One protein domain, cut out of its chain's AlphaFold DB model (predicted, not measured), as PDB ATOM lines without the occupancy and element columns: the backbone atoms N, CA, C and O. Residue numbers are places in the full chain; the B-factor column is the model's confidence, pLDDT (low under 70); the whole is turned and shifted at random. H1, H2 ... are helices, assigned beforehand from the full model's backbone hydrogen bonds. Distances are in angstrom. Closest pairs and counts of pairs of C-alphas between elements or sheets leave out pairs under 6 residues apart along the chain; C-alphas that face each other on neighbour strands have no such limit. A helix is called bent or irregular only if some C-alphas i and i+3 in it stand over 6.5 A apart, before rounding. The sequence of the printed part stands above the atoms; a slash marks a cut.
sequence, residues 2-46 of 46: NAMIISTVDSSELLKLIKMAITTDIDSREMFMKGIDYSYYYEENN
ATOM      1  N   ASN A   2      38.651 -39.292  78.370       89.00
ATOM      2  CA  ASN A   2      38.498 -40.661  77.831       89.00
ATOM      3  C   ASN A   2      37.981 -41.711  78.836       89.00
ATOM      4  O   ASN A   2      37.103 -42.494  78.487       89.00
ATOM      5  N   ALA A   3      38.454 -41.694  80.088       93.62
ATOM      6  CA  ALA A   3      37.976 -42.620  81.121       93.62
ATOM      7  C   ALA A   3      36.484 -42.422  81.465       93.62
ATOM      8  O   ALA A   3      35.783 -43.397  81.722       93.62
ATOM      9  N   MET A   4      35.980 -41.182  81.410       94.38
ATOM     10  CA  MET A   4      34.562 -40.879  81.644       94.38
ATOM     11  C   MET A   4      33.677 -41.441  80.526       94.38
ATOM     12  O   MET A   4      32.639 -42.027  80.811       94.38
ATOM     13  N   ILE A   5      34.109 -41.343  79.265       95.38
ATOM     14  CA  ILE A   5      33.367 -41.891  78.116       95.38
ATOM     15  C   ILE A   5      33.300 -43.427  78.192       95.38
ATOM     16  O   ILE A   5      32.225 -44.014  78.059       95.38
ATOM     17  N   ILE A   6      34.437 -44.078  78.461       96.19
ATOM     18  CA  ILE A   6      34.547 -45.547  78.560       96.19
ATOM     19  C   ILE A   6      33.722 -46.097  79.733       96.19
ATOM     20  O   ILE A   6      33.183 -47.199  79.629       96.19
ATOM     21  N   SER A   7      33.549 -45.316  80.807       96.88
ATOM     22  CA  SER A   7      32.817 -45.734  82.013       96.88
ATOM     23  C   SER A   7      31.366 -46.162  81.770       96.88
ATOM     24  O   SER A   7      30.808 -46.894  82.583       96.88
ATOM     25  N   THR A   8      30.777 -45.763  80.638       96.31
ATOM     26  CA  THR A   8      29.442 -46.205  80.200       96.31
ATOM     27  C   THR A   8      29.367 -47.707  79.902       96.31
ATOM     28  O   THR A   8      28.283 -48.285  79.966       96.31
ATOM     29  N   VAL A   9      30.506 -48.337  79.596       97.31
ATOM     30  CA  VAL A   9      30.636 -49.769  79.285       97.31
ATOM     31  C   VAL A   9      31.514 -50.483  80.318       97.31
ATOM     32  O   VAL A   9      31.173 -51.584  80.745       97.31
ATOM     33  N   ASP A  10      32.621 -49.864  80.743       97.06
ATOM     34  CA  ASP A  10      33.515 -50.393  81.777       97.06
ATOM     35  C   ASP A  10      34.061 -49.270  82.672       97.06
ATOM     36  O   ASP A  10      34.873 -48.439  82.261       97.06
ATOM     37  N   SER A  11      33.633 -49.262  83.934       96.88
ATOM     38  CA  SER A  11      34.045 -48.270  84.930       96.88
ATOM     39  C   SER A  11      35.377 -48.585  85.620       96.88
ATOM     40  O   SER A  11      35.806 -47.802  86.468       96.88
ATOM     41  N   SER A  12      36.023 -49.717  85.328       97.25
ATOM     42  CA  SER A  12      37.198 -50.204  86.071       97.25
ATOM     43  C   SER A  12      38.359 -49.212  86.054       97.25
ATOM     44  O   SER A  12      38.961 -48.945  87.096       97.25
ATOM     45  N   GLU A  13      38.634 -48.615  84.892       96.19
ATOM     46  CA  GLU A  13      39.709 -47.633  84.740       96.19
ATOM     47  C   GLU A  13      39.393 -46.328  85.484       96.19
ATOM     48  O   GLU A  13      40.231 -45.821  86.229       96.19
ATOM     49  N   LEU A  14      38.157 -45.827  85.380       97.12
ATOM     50  CA  LEU A  14      37.726 -44.641  86.125       97.12
ATOM     51  C   LEU A  14      37.817 -44.869  87.642       97.12
ATOM     52  O   LEU A  14      38.357 -44.029  88.364       97.12
ATOM     53  N   LEU A  15      37.352 -46.023  88.134       97.44
ATOM     54  CA  LEU A  15      37.441 -46.369  89.554       97.44
ATOM     55  C   LEU A  15      38.889 -46.447  90.036       97.44
ATOM     56  O   LEU A  15      39.178 -46.025  91.154       97.44
ATOM     57  N   LYS A  16      39.795 -47.005  89.228       97.31
ATOM     58  CA  LYS A  16      41.221 -47.087  89.561       97.31
ATOM     59  C   LYS A  16      41.831 -45.692  89.704       97.31
ATOM     60  O   LYS A  16      42.500 -45.439  90.704       97.31
ATOM     61  N   LEU A  17      41.551 -44.793  88.758       96.06
ATOM     62  CA  LEU A  17      42.023 -43.406  88.796       96.06
ATOM     63  C   LEU A  17      41.516 -42.671  90.043       96.06
ATOM     64  O   LEU A  17      42.319 -42.092  90.771       96.06
ATOM     65  N   ILE A  18      40.213 -42.759  90.338       95.75
ATOM     66  CA  ILE A  18      39.625 -42.107  91.518       95.75
ATOM     67  C   ILE A  18      40.234 -42.679  92.801       95.75
ATOM     68  O   ILE A  18      40.678 -41.912  93.646       95.75
ATOM     69  N   LYS A  19      40.327 -44.009  92.941       97.50
ATOM     70  CA  LYS A  19      40.890 -44.653  94.142       97.50
ATOM     71  C   LYS A  19      42.324 -44.220  94.439       97.50
ATOM     72  O   LYS A  19      42.672 -44.084  95.606       97.50
ATOM     73  N   MET A  20      43.140 -44.008  93.409       96.19
ATOM     74  CA  MET A  20      44.515 -43.523  93.569       96.19
ATOM     75  C   MET A  20      44.590 -42.036  93.949       96.19
ATOM     76  O   MET A  20      45.606 -41.612  94.489       96.19
ATOM     77  N   ALA A  21      43.541 -41.260  93.673       95.12
ATOM     78  CA  ALA A  21      43.489 -39.819  93.912       95.12
ATOM     79  C   ALA A  21      42.779 -39.424  95.225       95.12
ATOM     80  O   ALA A  21      42.739 -38.241  95.555       95.12
ATOM     81  N   ILE A  22      42.212 -40.379  95.976       96.12
ATOM     82  CA  ILE A  22      41.569 -40.097  97.270       96.12
ATOM     83  C   ILE A  22      42.616 -39.597  98.271       96.12
ATOM     84  O   ILE A  22      43.705 -40.153  98.392       96.12
ATOM     85  N   THR A  23      42.242 -38.579  99.043       95.81
ATOM     86  CA  THR A  23      43.027 -38.045 100.157       95.81
ATOM     87  C   THR A  23      42.255 -38.170 101.469       95.81
ATOM     88  O   THR A  23      41.025 -38.131 101.483       95.81
ATOM     89  N   THR A  24      42.974 -38.323 102.581       97.06
ATOM     90  CA  THR A  24      42.406 -38.272 103.940       97.06
ATOM     91  C   THR A  24      42.331 -36.850 104.494       97.06
ATOM     92  O   THR A  24      41.765 -36.641 105.562       97.06
ATOM     93  N   ASP A  25      42.914 -35.877 103.794       96.81
ATOM     94  CA  ASP A  25      42.906 -34.463 104.171       96.81
ATOM     95  C   ASP A  25      41.597 -33.787 103.731       96.81
ATOM     96  O   ASP A  25      41.537 -33.072 102.731       96.81
ATOM     97  N   ILE A  26      40.520 -34.098 104.456       96.00
ATOM     98  CA  ILE A  26      39.147 -33.699 104.108       96.00
ATOM     99  C   ILE A  26      38.747 -32.309 104.617       96.00
ATOM    100  O   ILE A  26      37.658 -31.855 104.295       96.00
ATOM    101  N   ASP A  27      39.597 -31.624 105.383       97.50
ATOM    102  CA  ASP A  27      39.319 -30.278 105.916       97.50
ATOM    103  C   ASP A  27      40.224 -29.199 105.289       97.50
ATOM    104  O   ASP A  27      40.155 -28.014 105.634       97.50
ATOM    105  N   SER A  28      41.074 -29.578 104.331       98.00
ATOM    106  CA  SER A  28      42.002 -28.661 103.675       98.00
ATOM    107  C   SER A  28      41.306 -27.766 102.659       98.00
ATOM    108  O   SER A  28      40.971 -28.162 101.540       98.00
ATOM    109  N   ARG A  29      41.165 -26.488 103.030       97.50
ATOM    110  CA  ARG A  29      40.694 -25.428 102.126       97.50
ATOM    111  C   ARG A  29      41.478 -25.413 100.813       97.50
ATOM    112  O   ARG A  29      40.879 -25.199  99.765       97.50
ATOM    113  N   GLU A  30      42.791 -25.618 100.860       97.25
ATOM    114  CA  GLU A  30      43.633 -25.628  99.663       97.25
ATOM    115  C   GLU A  30      43.262 -26.775  98.715       97.25
ATOM    116  O   GLU A  30      43.117 -26.531  97.515       97.25
ATOM    117  N   MET A  31      43.050 -27.991  99.238       96.19
ATOM    118  CA  MET A  31      42.609 -29.125  98.417       96.19
ATOM    119  C   MET A  31      41.267 -28.856  97.753       96.19
ATOM    120  O   MET A  31      41.108 -29.139  96.566       96.19
ATOM    121  N   PHE A  32      40.331 -28.246  98.478       96.81
ATOM    122  CA  PHE A  32      39.044 -27.876  97.899       96.81
ATOM    123  C   PHE A  32      39.175 -26.833  96.793       96.81
ATOM    124  O   PHE A  32      38.623 -27.038  95.717       96.81
ATOM    125  N   MET A  33      39.915 -25.743  97.020       97.62
ATOM    126  CA  MET A  33      40.060 -24.677  96.018       97.62
ATOM    127  C   MET A  33      40.732 -25.204  94.747       97.62
ATOM    128  O   MET A  33      40.199 -25.019  93.658       97.62
ATOM    129  N   LYS A  34      41.828 -25.963  94.884       96.31
ATOM    130  CA  LYS A  34      42.497 -26.591  93.735       96.31
ATOM    131  C   LYS A  34      41.581 -27.577  93.015       96.31
ATOM    132  O   LYS A  34      41.520 -27.565  91.793       96.31
ATOM    133  N   GLY A  35      40.861 -28.424  93.752       95.69
ATOM    134  CA  GLY A  35      39.921 -29.380  93.164       95.69
ATOM    135  C   GLY A  35      38.806 -28.699  92.367       95.69
ATOM    136  O   GLY A  35      38.480 -29.155  91.272       95.69
ATOM    137  N   ILE A  36      38.267 -27.588  92.881       96.69
ATOM    138  CA  ILE A  36      37.270 -26.766  92.185       96.69
ATOM    139  C   ILE A  36      37.870 -26.181  90.901       96.69
ATOM    140  O   ILE A  36      37.290 -26.378  89.836       96.69
ATOM    141  N   ASP A  37      39.042 -25.547  90.974       96.69
ATOM    142  CA  ASP A  37      39.714 -24.963  89.803       96.69
ATOM    143  C   ASP A  37      39.963 -26.017  88.709       96.69
ATOM    144  O   ASP A  37      39.664 -25.794  87.534       96.69
ATOM    145  N   TYR A  38      40.442 -27.209  89.088       94.38
ATOM    146  CA  TYR A  38      40.641 -28.320  88.153       94.38
ATOM    147  C   TYR A  38      39.326 -28.861  87.584       94.38
ATOM    148  O   TYR A  38      39.293 -29.260  86.420       94.38
ATOM    149  N   SER A  39      38.244 -28.870  88.366       94.06
ATOM    150  CA  SER A  39      36.923 -29.265  87.871       94.06
ATOM    151  C   SER A  39      36.452 -28.322  86.768       94.06
ATOM    152  O   SER A  39      36.042 -28.799  85.716       94.06
ATOM    153  N   TYR A  40      36.557 -27.005  86.968       95.56
ATOM    154  CA  TYR A  40      36.199 -26.020  85.940       95.56
ATOM    155  C   TYR A  40      37.104 -26.123  84.712       95.56
ATOM    156  O   TYR A  40      36.607 -26.110  83.590       95.56
ATOM    157  N   TYR A  41      38.409 -26.331  84.901       94.62
ATOM    158  CA  TYR A  41      39.350 -26.525  83.797       94.62
ATOM    159  C   TYR A  41      38.930 -27.653  82.837       94.62
ATOM    160  O   TYR A  41      39.088 -27.513  81.622       94.62
ATOM    161  N   TYR A  42      38.394 -28.765  83.353       91.50
ATOM    162  CA  TYR A  42      37.940 -29.880  82.513       91.50
ATOM    163  C   TYR A  42      36.636 -29.606  81.761       91.50
ATOM    164  O   TYR A  42      36.419 -30.233  80.727       91.50
ATOM    165  N   GLU A  43      35.799 -28.696  82.254       89.50
ATOM    166  CA  GLU A  43      34.548 -28.294  81.599       89.50
ATOM    167  C   GLU A  43      34.771 -27.153  80.593       89.50
ATOM    168  O   GLU A  43      34.096 -27.095  79.573       89.50
ATOM    169  N   GLU A  44      35.726 -26.253  80.852       87.19
ATOM    170  CA  GLU A  44      36.034 -25.112  79.975       87.19
ATOM    171  C   GLU A  44      36.847 -25.495  78.730       87.19
ATOM    172  O   GLU A  44      36.731 -24.845  77.694       87.19
ATOM    173  N   ASN A  45      37.699 -26.522  78.821       70.88
ATOM    174  CA  ASN A  45      38.575 -26.949  77.718       70.88
ATOM    175  C   ASN A  45      37.986 -28.102  76.892       70.88
ATOM    176  O   ASN A  45      38.733 -28.909  76.328       70.88
ATOM    177  N   ASN A  46      36.660 -28.200  76.855       56.59
ATOM    178  CA  ASN A  46      35.909 -29.307  76.278       56.59
ATOM    179  C   ASN A  46      34.691 -28.789  75.502       56.59
ATOM    180  O   ASN A  46      34.226 -29.528  74.607       56.59
TER     181      ASN A  46
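This is residues 2 to 46 of the 46 residues of an uncharacterized protein of Bacteroidetes bacterium OLB9 (UniProt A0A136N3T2). A long helix, H3, sticks out as one free arm of a flat, open horseshoe; H2 is the other arm, and the chain turns between them through residues 22 to 28, leaving the space between the two arms empty. The small helix H1 folds back near the beginning of H2, on the side toward the end of H3, and the two ends of the printed part come round to within 11.7 A of each other, measured between the C-alphas of Asn 2 and Asn 46. The printed part has 45 residues with three named helices, in the order H1, H2, H3, and no named strand; the class is all helix. The whole is loose, with a radius of gyration of the C-alphas of 12.7 A, and its C-alphas span 35 by 26 by 10 A.

H3 is the longest helix, 16 residues from Arg 29 to Glu 44, and measures 22.6 A from first to last C-alpha. Its C-alpha 29 is at (40.694, -25.428, 102.126) and its C-alpha 44 at (36.034, -25.112, 79.975). H2 holds residues 12 to 21, Ser 12 to Ala 21, and measures 14.5 A. H1 holds residues 2 to 6, Asn 2 to Ile 6, and measures 6.3 A; its C-alpha 2 is at (38.498, -40.661, 77.831). None of the three helices is bent or irregular.

H3 touches no helix. H3 and H2 are apart, though they follow each other in the chain. H3 and H1 are apart as well. H1 and H2 only just touch, with 3 pairs of C-alphas within 8 A; the closest C-alphas are those of Ala 3 and Leu 14, 5.4 A apart, and the centres of the two helices are 11.6 A apart. In the backbones of H1, H2 and H3, every pair of O i and N i+4 is within hydrogen-bond range.

The outline is flat. The two C-alphas farthest apart are those of Val 9 and Arg 29, at 34.9 A. Residues 24 to 30 stand free, and so do residues 32 to 46, of which 32 to 44 belong to H3. The link from H1 to H2, with 5 residues between them, is tight; the link from H2 to H3, with 7 residues, is short. There is no long link, and the printed part has no cut; it ends at residue 46, the chain's last residue. The mean pLDDT of the printed part is 94.3, and one printed residue, Asn 46, is under 70.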